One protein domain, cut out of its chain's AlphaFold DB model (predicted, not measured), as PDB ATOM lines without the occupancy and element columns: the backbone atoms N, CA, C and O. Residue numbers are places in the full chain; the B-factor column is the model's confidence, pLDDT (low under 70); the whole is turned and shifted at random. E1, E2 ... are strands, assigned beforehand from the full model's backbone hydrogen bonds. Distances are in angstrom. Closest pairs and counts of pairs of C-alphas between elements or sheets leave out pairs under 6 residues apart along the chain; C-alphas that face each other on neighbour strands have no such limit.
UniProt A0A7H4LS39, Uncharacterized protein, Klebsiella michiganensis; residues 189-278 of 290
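This is residues 189 to 278 of the 290 residues of an uncharacterized protein of Klebsiella michiganensis (UniProt A0A7H4LS39). Little regular structure: a twisted wall of four strands, E2, E5, E1, E6 in order, antiparallel, with the small hairpin E3 and E4 and long loops over one face. The 90 printed residues hold six named strands, E1 to E6, and no named helix, 33 residues in all: class all strand. The whole is compact, radius of gyration of the C-alphas 11.9 A, spanning 31 by 28 by 21 A.

E1, residues 189 to 194, begins at C-alpha (7.162, -0.586, 45.143). E2 is 212 to 215, E3 224 to 226, E4 233 to 236, E5 245 to 251, 19.5 A long. E6, 269 to 277, 20.4 A, ends at C-alpha (1.223, -2.600, 44.280).

Within hydrogen-bond range are N 191 and O 248 of E1 and E5, 2.9 A; N 192 and O 272 of E1 and E6, 2.8 A; N 214 and O 249 of E2 and E5, 2.8 A; N 225 and O 235 of the hairpin, 2.8 A. E6 bends by 73 degrees at residue 272.

The printed part has no cut. Links E1 to E2 and E5 to E6 are long. Residues 261 to 264 have pLDDT under 70.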
ATOM      1  N   ILE A 189       6.255   0.541  44.960       91.81
ATOM      2  CA  ILE A 189       7.162  -0.586  45.143       91.81
ATOM      3  C   ILE A 189       8.114  -0.264  46.280       91.81
ATOM      4  O   ILE A 189       8.856   0.709  46.203       91.81
ATOM      5  N   LYS A 190       8.161  -1.116  47.306       92.38
ATOM      6  CA  LYS A 190       9.164  -1.015  48.371       92.38
ATOM      7  C   LYS A 190      10.172  -2.144  48.264       92.38
ATOM      8  O   LYS A 190       9.819  -3.318  48.405       92.38
ATOM      9  N   ILE A 191      11.437  -1.782  48.084       91.94
ATOM     10  CA  ILE A 191      12.554  -2.721  48.001       91.94
ATOM     11  C   ILE A 191      13.654  -2.376  48.999       91.94
ATOM     12  O   ILE A 191      13.847  -1.222  49.370       91.94
ATOM     13  N   THR A 192      14.408  -3.396  49.389       91.75
ATOM     14  CA  THR A 192      15.738  -3.228  49.967       91.75
ATOM     15  C   THR A 192      16.763  -3.496  48.879       91.75
ATOM     16  O   THR A 192      16.782  -4.593  48.313       91.75
ATOM     17  N   PHE A 193      17.663  -2.554  48.623       89.06
ATOM     18  CA  PHE A 193      18.814  -2.792  47.751       89.06
ATOM     19  C   PHE A 193      20.124  -2.680  48.525       89.06
ATOM     20  O   PHE A 193      20.206  -2.017  49.562       89.06
ATOM     21  N   GLU A 194      21.137  -3.376  48.026       89.31
ATOM     22  CA  GLU A 194      22.510  -3.301  48.508       89.31
ATOM     23  C   GLU A 194      23.330  -2.476  47.517       89.31
ATOM     24  O   GLU A 194      23.335  -2.748  46.311       89.31
ATOM     25  N   CYS A 195      23.984  -1.426  48.018       87.56
ATOM     26  CA  CYS A 195      24.820  -0.570  47.186       87.56
ATOM     27  C   CYS A 195      26.147  -1.279  46.891       87.56
ATOM     28  O   CYS A 195      27.021  -1.356  47.752       87.56
ATOM     29  N   ASN A 196      26.308  -1.783  45.671       87.44
ATOM     30  CA  ASN A 196      27.569  -2.349  45.192       87.44
ATOM     31  C   ASN A 196      28.507  -1.238  44.702       87.44
ATOM     32  O   ASN A 196      29.713  -1.276  44.943       87.44
ATOM     33  N   ASN A 197      27.949  -0.246  44.003       88.31
ATOM     34  CA  ASN A 197      28.664   0.915  43.491       88.31
ATOM     35  C   ASN A 197      27.685   2.099  43.349       88.31
ATOM     36  O   ASN A 197      26.663   1.944  42.676       88.31
ATOM     37  N   PRO A 198      27.975   3.289  43.911       87.44
ATOM     38  CA  PRO A 198      27.099   4.458  43.778       87.44
ATOM     39  C   PRO A 198      26.937   4.935  42.328       87.44
ATOM     40  O   PRO A 198      25.918   5.523  41.988       87.44
ATOM     41  N   SER A 199      27.910   4.660  41.454       88.38
ATOM     42  CA  SER A 199      27.807   4.987  40.025       88.38
ATOM     43  C   SER A 199      27.050   3.938  39.211       88.38
ATOM     44  O   SER A 199      26.777   4.173  38.040       88.38
ATOM     45  N   SER A 200      26.735   2.777  39.790       88.56
ATOM     46  CA  SER A 200      25.917   1.766  39.122       88.56
ATOM     47  C   SER A 200      24.436   2.140  39.203       88.56
ATOM     48  O   SER A 200      23.991   2.664  40.227       88.56
ATOM     49  N   PRO A 201      23.645   1.847  38.160       89.75
ATOM     50  CA  PRO A 201      22.222   2.141  38.183       89.75
ATOM     51  C   PRO A 201      21.514   1.337  39.276       89.75
ATOM     52  O   PRO A 201      21.865   0.183  39.557       89.75
ATOM     53  N   VAL A 202      20.530   1.975  39.904       89.88
ATOM     54  CA  VAL A 202      19.683   1.378  40.947       89.88
ATOM     55  C   VAL A 202      18.381   0.865  40.354       89.88
ATOM     56  O   VAL A 202      17.910  -0.201  40.738       89.88
ATOM     57  N   PHE A 203      17.814   1.605  39.408       90.62
ATOM     58  CA  PHE A 203      16.585   1.235  38.727       90.62
ATOM     59  C   PHE A 203      16.586   1.760  37.293       90.62
ATOM     60  O   PHE A 203      17.394   2.618  36.920       90.62
ATOM     61  N   PHE A 204      15.661   1.237  36.503       88.88
ATOM     62  CA  PHE A 204      15.433   1.606  35.122       88.88
ATOM     63  C   PHE A 204      13.974   2.004  34.932       88.88
ATOM     64  O   PHE A 204      13.086   1.405  35.529       88.88
ATOM     65  N   THR A 205      13.712   3.015  34.115       89.31
ATOM     66  CA  THR A 205      12.354   3.411  33.734       89.31
ATOM     67  C   THR A 205      12.385   4.165  32.400       89.31
ATOM     68  O   THR A 205      13.302   4.963  32.170       89.31
ATOM     69  N   PRO A 206      11.449   3.909  31.469       86.25
ATOM     70  CA  PRO A 206      11.393   4.628  30.201       86.25
ATOM     71  C   PRO A 206      10.945   6.088  30.367       86.25
ATOM     72  O   PRO A 206      11.372   6.922  29.566       86.25
ATOM     73  N   GLY A 207      10.165   6.402  31.406       84.88
ATOM     74  CA  GLY A 207       9.762   7.757  31.787       84.88
ATOM     75  C   GLY A 207       9.924   8.015  33.287       84.88
ATOM     76  O   GLY A 207       9.982   7.083  34.087       84.88
ATOM     77  N   THR A 208      10.032   9.282  33.676       84.31
ATOM     78  CA  THR A 208      10.164   9.707  35.088       84.31
ATOM     79  C   THR A 208       9.050  10.649  35.514       84.31
ATOM     80  O   THR A 208       9.193  11.339  36.521       84.31
ATOM     81  N   ASP A 209       7.989  10.728  34.718       84.12
ATOM     82  CA  ASP A 209       6.880  11.636  34.968       84.12
ATOM     83  C   ASP A 209       6.243  11.261  36.311       84.12
ATOM     84  O   ASP A 209       5.850  10.115  36.527       84.12
ATOM     85  N   ASP A 210       6.260  12.213  37.245       85.44
ATOM     86  CA  ASP A 210       5.751  12.092  38.615       85.44
ATOM     87  C   ASP A 210       6.314  10.915  39.443       85.44
ATOM     88  O   ASP A 210       5.742  10.536  40.466       85.44
ATOM     89  N   LEU A 211       7.458  10.345  39.045       90.94
ATOM     90  CA  LEU A 211       8.144   9.301  39.811       90.94
ATOM     91  C   LEU A 211       8.808   9.913  41.047       90.94
ATOM     92  O   LEU A 211       9.693  10.765  40.936       90.94
ATOM     93  N   LEU A 212       8.434   9.418  42.226       92.00
ATOM     94  CA  LEU A 212       8.987   9.870  43.503       92.00
ATOM     95  C   LEU A 212       9.612   8.716  44.288       92.00
ATOM     96  O   LEU A 212       9.174   7.567  44.206       92.00
ATOM     97  N   LEU A 213      10.629   9.039  45.087       92.19
ATOM     98  CA  LEU A 213      11.357   8.107  45.944       92.19
ATOM     99  C   LEU A 213      11.262   8.541  47.400       92.19
ATOM    100  O   LEU A 213      11.469   9.709  47.711       92.19
ATOM    101  N   ALA A 214      11.029   7.596  48.304       91.06
ATOM    102  CA  ALA A 214      11.135   7.810  49.743       91.06
ATOM    103  C   ALA A 214      12.138   6.831  50.359       91.06
ATOM    104  O   ALA A 214      12.057   5.618  50.142       91.06
ATOM    105  N   TYR A 215      13.058   7.354  51.168       89.31
ATOM    106  CA  TYR A 215      13.987   6.553  51.960       89.31
ATOM    107  C   TYR A 215      13.345   6.211  53.306       89.31
ATOM    108  O   TYR A 215      13.060   7.095  54.111       89.31
ATOM    109  N   GLY A 216      13.116   4.927  53.574       84.88
ATOM    110  CA  GLY A 216      12.436   4.506  54.801       84.88
ATOM    111  C   GLY A 216      11.038   5.126  54.937       84.88
ATOM    112  O   GLY A 216      10.150   4.782  54.156       84.88
ATOM    113  N   ASP A 217      10.875   6.011  55.927       79.81
ATOM    114  CA  ASP A 217       9.623   6.713  56.270       79.81
ATOM    115  C   ASP A 217       9.688   8.237  55.980       79.81
ATOM    116  O   ASP A 217       8.830   9.021  56.415       79.81
ATOM    117  N   GLU A 218      10.736   8.669  55.267       86.25
ATOM    118  CA  GLU A 218      10.910  10.050  54.806       86.25
ATOM    119  C   GLU A 218       9.816  10.455  53.798       86.25
ATOM    120  O   GLU A 218       9.052   9.629  53.292       86.25
ATOM    121  N   ASN A 219       9.720  11.756  53.518       85.50
ATOM    122  CA  ASN A 219       8.810  12.248  52.490       85.50
ATOM    123  C   ASN A 219       9.291  11.829  51.094       85.50
ATOM    124  O   ASN A 219      10.497  11.847  50.843       85.50
ATOM    125  N   PRO A 220       8.364  11.495  50.184       89.38
ATOM    126  CA  PRO A 220       8.710  11.195  48.808       89.38
ATOM    127  C   PRO A 220       9.234  12.447  48.100       89.38
ATOM    128  O   PRO A 220       8.664  13.532  48.218       89.38
ATOM    129  N   ALA A 221      10.333  12.291  47.371       88.38
ATOM    130  CA  ALA A 221      10.988  13.350  46.619       88.38
ATOM    131  C   ALA A 221      11.661  12.791  45.357       88.38
ATOM    132  O   ALA A 221      11.959  11.598  45.251       88.38
ATOM    133  N   GLN A 222      11.929  13.666  44.391       89.06
ATOM    134  CA  GLN A 222      12.674  13.323  43.183       89.06
ATOM    135  C   GLN A 222      14.190  13.370  43.462       89.06
ATOM    136  O   GLN A 222      14.872  14.323  43.101       89.06
ATOM    137  N   GLU A 223      14.717  12.357  44.159       89.00
ATOM    138  CA  GLU A 223      16.141  12.254  44.549       89.00
ATOM    139  C   GLU A 223      16.934  11.271  43.661       89.00
ATOM    140  O   GLU A 223      17.636  10.378  44.146       89.00
ATOM    141  N   PHE A 224      16.815  11.409  42.341       91.38
ATOM    142  CA  PHE A 224      17.532  10.573  41.380       91.38
ATOM    143  C   PHE A 224      17.979  11.348  40.143       91.38
ATOM    144  O   PHE A 224      17.363  12.330  39.731       91.38
ATOM    145  N   GLU A 225      19.038  10.852  39.511       91.50
ATOM    146  CA  GLU A 225      19.638  11.420  38.310       91.50
ATOM    147  C   GLU A 225      19.779  10.360  37.216       91.50
ATOM    148  O   GLU A 225      20.004   9.180  37.510       91.50
ATOM    149  N   PRO A 226      19.658  10.745  35.935       91.62
ATOM    150  CA  PRO A 226      19.891   9.824  34.836       91.62
ATOM    151  C   PRO A 226      21.357   9.377  34.819       91.62
ATOM    152  O   PRO A 226      22.284  10.180  34.941       91.62
ATOM    153  N   HIS A 227      21.579   8.082  34.617       91.00
ATOM    154  CA  HIS A 227      22.913   7.526  34.465       91.00
ATOM    155  C   HIS A 227      23.569   8.081  33.183       91.00
ATOM    156  O   HIS A 227      22.947   8.074  32.117       91.00
ATOM    157  N   PRO A 228      24.849   8.499  33.219       87.56
ATOM    158  CA  PRO A 228      25.479   9.243  32.122       87.56
ATOM    159  C   PRO A 228      25.591   8.465  30.801       87.56
ATOM    160  O   PRO A 228      25.643   9.065  29.731       87.56
ATOM    161  N   THR A 229      25.646   7.133  30.868       86.88
ATOM    162  CA  THR A 229      25.954   6.276  29.705       86.88
ATOM    163  C   THR A 229      24.827   5.315  29.330       86.88
ATOM    164  O   THR A 229      24.792   4.812  28.208       86.88
ATOM    165  N   ILE A 230      23.918   5.012  30.257       85.62
ATOM    166  CA  ILE A 230      22.956   3.915  30.095       85.62
ATOM    167  C   ILE A 230      21.579   4.544  29.961       85.62
ATOM    168  O   ILE A 230      21.137   5.279  30.841       85.62
ATOM    169  N   LYS A 231      20.918   4.271  28.837       86.38
ATOM    170  CA  LYS A 231      19.580   4.791  28.565       86.38
ATOM    171  C   LYS A 231      18.587   4.229  29.585       86.38
ATOM    172  O   LYS A 231      18.674   3.055  29.925       86.38
ATOM    173  N   ASN A 232      17.631   5.058  30.006       87.56
ATOM    174  CA  ASN A 232      16.557   4.693  30.934       87.56
ATOM    175  C   ASN A 232      17.047   4.219  32.307       87.56
ATOM    176  O   ASN A 232      16.252   3.659  33.046       87.56
ATOM    177  N   ALA A 233      18.319   4.407  32.655       89.31
ATOM    178  CA  ALA A 233      18.881   3.970  33.923       89.31
ATOM    179  C   ALA A 233      19.105   5.171  34.838       89.31
ATOM    180  O   ALA A 233      19.507   6.234  34.362       89.31
ATOM    181  N   TYR A 234      18.890   4.991  36.137       91.25
ATOM    182  CA  TYR A 234      18.959   6.075  37.113       91.25
ATOM    183  C   TYR A 234      19.837   5.705  38.304       91.25
ATOM    184  O   TYR A 234      19.848   4.564  38.781       91.25
ATOM    185  N   ILE A 235      20.589   6.699  38.765       91.31
ATOM    186  CA  ILE A 235      21.390   6.680  39.987       91.31
ATOM    187  C   ILE A 235      20.719   7.569  41.032       91.31
ATOM    188  O   ILE A 235      19.913   8.436  40.704       91.31
ATOM    189  N   LEU A 236      21.025   7.338  42.301       91.12
ATOM    190  CA  LEU A 236      20.457   8.123  43.393       91.12
ATOM    191  C   LEU A 236      21.287   9.395  43.595       91.12
ATOM    192  O   LEU A 236      22.514   9.335  43.541       91.12
ATOM    193  N   SER A 237      20.627  10.531  43.830       88.81
ATOM    194  CA  SER A 237      21.305  11.827  44.026       88.81
ATOM    195  C   SER A 237      21.970  11.951  45.398       88.81
ATOM    196  O   SER A 237      22.855  12.781  45.596       88.81
ATOM    197  N   ARG A 238      21.520  11.153  46.371       86.12
ATOM    198  CA  ARG A 238      22.069  11.125  47.729       86.12
ATOM    199  C   ARG A 238      23.381  10.336  47.755       86.12
ATOM    200  O   ARG A 238      23.541   9.376  47.010       86.12
ATOM    201  N   ASP A 239      24.287  10.692  48.662       84.75
ATOM    202  CA  ASP A 239      25.493   9.902  48.915       84.75
ATOM    203  C   ASP A 239      25.139   8.566  49.589       84.75
ATOM    204  O   ASP A 239      24.450   8.530  50.612       84.75
ATOM    205  N   ILE A 240      25.622   7.460  49.018       85.81
ATOM    206  CA  ILE A 240      25.287   6.099  49.453       85.81
ATOM    207  C   ILE A 240      26.557   5.296  49.691       85.81
ATOM    208  O   ILE A 240      27.408   5.147  48.815       85.81
ATOM    209  N   GLU A 241      26.661   4.733  50.889       86.94
ATOM    210  CA  GLU A 241      27.787   3.893  51.297       86.94
ATOM    211  C   GLU A 241      27.747   2.513  50.625       86.94
ATOM    212  O   GLU A 241      26.717   1.831  50.636       86.94
ATOM    213  N   ILE A 242      28.895   2.083  50.097       89.81
ATOM    214  CA  ILE A 242      29.085   0.758  49.493       89.81
ATOM    215  C   ILE A 242      28.948  -0.336  50.566       89.81
ATOM    216  O   ILE A 242      29.487  -0.215  51.666       89.81
ATOM    217  N   GLY A 243      28.245  -1.421  50.237       85.88
ATOM    218  CA  GLY A 243      27.990  -2.577  51.103       85.88
ATOM    219  C   GLY A 243      26.867  -2.369  52.122       85.88
ATOM    220  O   GLY A 243      26.577  -3.266  52.914       85.88
ATOM    221  N   ARG A 244      26.220  -1.196  52.125       87.62
ATOM    222  CA  ARG A 244      25.082  -0.906  53.000       87.62
ATOM    223  C   ARG A 244      23.758  -1.172  52.290       87.62
ATOM    224  O   ARG A 244      23.630  -1.013  51.075       87.62
ATOM    225  N   ARG A 245      22.769  -1.586  53.085       89.38
ATOM    226  CA  ARG A 245      21.398  -1.843  52.644       89.38
ATOM    227  C   ARG A 245      20.498  -0.658  52.944       89.38
ATOM    228  O   ARG A 245      20.550  -0.118  54.050       89.38
ATOM    229  N   TYR A 246      19.663  -0.310  51.974       90.44
ATOM    230  CA  TYR A 246      18.721   0.800  52.061       90.44
ATOM    231  C   TYR A 246      17.333   0.332  51.654       90.44
ATOM    232  O   TYR A 246      17.187  -0.366  50.650       90.44
ATOM    233  N   ASP A 247      16.334   0.739  52.432       91.81
ATOM    234  CA  ASP A 247      14.926   0.563  52.097       91.81
ATOM    235  C   ASP A 247      14.441   1.798  51.333       91.81
ATOM    236  O   ASP A 247      14.427   2.901  51.883       91.81
ATOM    237  N   ILE A 248      14.043   1.603  50.078       92.19
ATOM    238  CA  ILE A 248      13.479   2.652  49.225       92.19
ATOM    239  C   ILE A 248      12.073   2.250  48.806       92.19
ATOM    240  O   ILE A 248      11.827   1.108  48.410       92.19
ATOM    241  N   THR A 249      11.165   3.217  48.880       92.94
ATOM    242  CA  THR A 249       9.823   3.132  48.311       92.94
ATOM    243  C   THR A 249       9.759   4.014  47.070       92.94
ATOM    244  O   THR A 249      10.084   5.195  47.133       92.94
ATOM    245  N   PHE A 250       9.355   3.434  45.950       92.19
ATOM    246  CA  PHE A 250       9.085   4.107  44.686       92.19
ATOM    247  C   PHE A 250       7.579   4.339  44.596       92.19
ATOM    248  O   PHE A 250       6.832   3.397  44.841       92.19
ATOM    249  N   TYR A 251       7.146   5.546  44.241       92.12
ATOM    250  CA  TYR A 251       5.746   5.918  43.997       92.12
ATOM    251  C   TYR A 251       5.551   6.268  42.518       92.12
ATOM    252  O   TYR A 251       6.490   6.755  41.897       92.12
ATOM    253  N   ASN A 252       4.366   6.017  41.950       90.69
ATOM    254  CA  ASN A 252       4.141   6.011  40.493       90.69
ATOM    255  C   ASN A 252       5.084   5.034  39.776       90.69
ATOM    256  O   ASN A 252       5.654   5.289  38.717       90.69
ATOM    257  N   SER A 253       5.287   3.879  40.400       87.31
ATOM    258  CA  SER A 253       6.317   2.925  40.020       87.31
ATOM    259  C   SER A 253       5.820   1.879  39.023       87.31
ATOM    260  O   SER A 253       6.220   0.724  39.132       87.31
ATOM    261  N   ASP A 254       4.926   2.204  38.088       86.50
ATOM    262  CA  ASP A 254       4.354   1.218  37.150       86.50
ATOM    263  C   ASP A 254       5.318   0.799  36.033       86.50
ATOM    264  O   ASP A 254       5.198  -0.305  35.506       86.50
ATOM    265  N   GLU A 255       6.334   1.611  35.736       85.81
ATOM    266  CA  GLU A 255       7.325   1.315  34.687       85.81
ATOM    267  C   GLU A 255       8.741   1.032  35.224       85.81
ATOM    268  O   GLU A 255       9.631   0.630  34.479       85.81
ATOM    269  N   VAL A 256       8.947   1.172  36.538       88.25
ATOM    270  CA  VAL A 256      10.233   0.960  37.225       88.25
ATOM    271  C   VAL A 256      10.685  -0.509  37.206       88.25
ATOM    272  O   VAL A 256       9.982  -1.396  37.682       88.25
ATOM    273  N   THR A 257      11.886  -0.805  36.738       87.31
ATOM    274  CA  THR A 257      12.493  -2.141  36.830       87.31
ATOM    275  C   THR A 257      13.844  -2.069  37.533       87.31
ATOM    276  O   THR A 257      14.499  -1.031  37.539       87.31
ATOM    277  N   PHE A 258      14.285  -3.164  38.160       85.75
ATOM    278  CA  PHE A 258      15.565  -3.211  38.894       85.75
ATOM    279  C   PHE A 258      16.648  -3.992  38.147       85.75
ATOM    280  O   PHE A 258      17.724  -4.268  38.674       85.75
ATOM    281  N   SER A 259      16.360  -4.354  36.903       77.50
ATOM    282  CA  SER A 259      17.238  -5.110  36.022       77.50
ATOM    283  C   SER A 259      16.833  -4.865  34.574       77.50
ATOM    284  O   SER A 259      15.640  -4.790  34.282       77.50
ATOM    285  N   ASP A 260      17.805  -4.836  33.669       73.06
ATOM    286  CA  ASP A 260      17.567  -4.786  32.228       73.06
ATOM    287  C   ASP A 260      18.433  -5.850  31.532       73.06
ATOM    288  O   ASP A 260      19.665  -5.778  31.574       73.06
ATOM    289  N   ALA A 261      17.785  -6.823  30.874       62.41
ATOM    290  CA  ALA A 261      18.428  -7.911  30.119       62.41
ATOM    291  C   ALA A 261      19.342  -7.396  28.996       62.41
ATOM    292  O   ALA A 261      20.223  -8.107  28.515       62.41
ATOM    293  N   THR A 262      19.111  -6.162  28.557       63.22
ATOM    294  CA  THR A 262      19.837  -5.515  27.463       63.22
ATOM    295  C   THR A 262      21.176  -4.942  27.931       63.22
ATOM    296  O   THR A 262      22.068  -4.687  27.118       63.22
ATOM    297  N   THR A 263      21.343  -4.736  29.241       62.69
ATOM    298  CA  THR A 263      22.530  -4.100  29.810       62.69
ATOM    299  C   THR A 263      23.537  -5.131  30.312       62.69
ATOM    300  O   THR A 263      23.306  -5.835  31.282       62.69
ATOM    301  N   GLY A 264      24.723  -5.171  29.698       66.88
ATOM    302  CA  GLY A 264      25.884  -5.904  30.231       66.88
ATOM    303  C   GLY A 264      26.603  -5.171  31.373       66.88
ATOM    304  O   GLY A 264      27.781  -5.424  31.618       66.88
ATOM    305  N   TYR A 265      25.941  -4.201  32.010       72.06
ATOM    306  CA  TYR A 265      26.522  -3.323  33.024       72.06
ATOM    307  C   TYR A 265      26.268  -3.866  34.433       72.06
ATOM    308  O   TYR A 265      25.245  -4.491  34.697       72.06
ATOM    309  N   ALA A 266      27.191  -3.596  35.357       78.69
ATOM    310  CA  ALA A 266      26.993  -3.923  36.765       78.69
ATOM    311  C   ALA A 266      25.908  -3.016  37.369       78.69
ATOM    312  O   ALA A 266      26.067  -1.792  37.372       78.69
ATOM    313  N   VAL A 267      24.837  -3.615  37.891       84.44
ATOM    314  CA  VAL A 267      23.718  -2.925  38.552       84.44
ATOM    315  C   VAL A 267      23.788  -3.102  40.070       84.44
ATOM    316  O   VAL A 267      24.374  -4.069  40.572       84.44
ATOM    317  N   ASN A 268      23.193  -2.174  40.819       86.44
ATOM    318  CA  ASN A 268      22.997  -2.379  42.253       86.44
ATOM    319  C   ASN A 268      21.951  -3.476  42.484       86.44
ATOM    320  O   ASN A 268      20.951  -3.563  41.775       86.44
ATOM    321  N   THR A 269      22.198  -4.354  43.454       82.31
ATOM    322  CA  THR A 269      21.376  -5.554  43.633       82.31
ATOM    323  C   THR A 269      20.204  -5.264  44.561       82.31
ATOM    324  O   THR A 269      20.391  -4.975  45.744       82.31
ATOM    325  N   ALA A 270      18.983  -5.403  44.052       85.56
ATOM    326  CA  ALA A 270      17.795  -5.474  44.891       85.56
ATOM    327  C   ALA A 270      17.773  -6.824  45.624       85.56
ATOM    328  O   ALA A 270      17.698  -7.887  45.013       85.56
ATOM    329  N   THR A 271      17.883  -6.785  46.948       86.69
ATOM    330  CA  THR A 271      18.016  -7.984  47.792       86.69
ATOM    331  C   THR A 271      16.679  -8.475  48.327       86.69
ATOM    332  O   THR A 271      16.533  -9.659  48.634       86.69
ATOM    333  N   LYS A 272      15.699  -7.578  48.464       88.94
ATOM    334  CA  LYS A 272      14.389  -7.898  49.026       88.94
ATOM    335  C   LYS A 272      13.301  -7.035  48.401       88.94
ATOM    336  O   LYS A 272      13.441  -5.818  48.350       88.94
ATOM    337  N   LEU A 273      12.192  -7.659  48.017       89.81
ATOM    338  CA  LEU A 273      10.929  -6.982  47.729       89.81
ATOM    339  C   LEU A 273      10.046  -7.065  48.980       89.81
ATOM    340  O   LEU A 273       9.767  -8.164  49.461       89.81
ATOM    341  N   HIS A 274       9.634  -5.925  49.537       90.06
ATOM    342  CA  HIS A 274       8.713  -5.897  50.681       90.06
ATOM    343  C   HIS A 274       7.262  -5.927  50.217       90.06
ATOM    344  O   HIS A 274       6.486  -6.744  50.703       90.06
ATOM    345  N   TYR A 275       6.909  -5.055  49.277       89.56
ATOM    346  CA  TYR A 275       5.614  -5.067  48.611       89.56
ATOM    347  C   TYR A 275       5.717  -4.415  47.232       89.56
ATOM    348  O   TYR A 275       6.594  -3.588  46.976       89.56
ATOM    349  N   LEU A 276       4.796  -4.809  46.360       90.19
ATOM    350  CA  LEU A 276       4.576  -4.276  45.023       90.19
ATOM    351  C   LEU A 276       3.067  -4.127  44.867       90.19
ATOM    352  O   LEU A 276       2.336  -5.109  45.003       90.19
ATOM    353  N   VAL A 277       2.616  -2.910  44.591       90.06
ATOM    354  CA  VAL A 277       1.223  -2.600  44.280       90.06
ATOM    355  C   VAL A 277       1.228  -1.698  43.057       90.06
ATOM    356  O   VAL A 277       1.898  -0.672  43.052       90.06
ATOM    357  N   GLY A 278       0.504  -2.065  42.008       86.56
ATOM    358  CA  GLY A 278       0.465  -1.261  40.794       86.56
ATOM    359  C   GLY A 278      -0.501  -1.798  39.757       86.56
ATOM    360  O   GLY A 278      -1.146  -2.827  39.959       86.56
TER     361      GLY A 278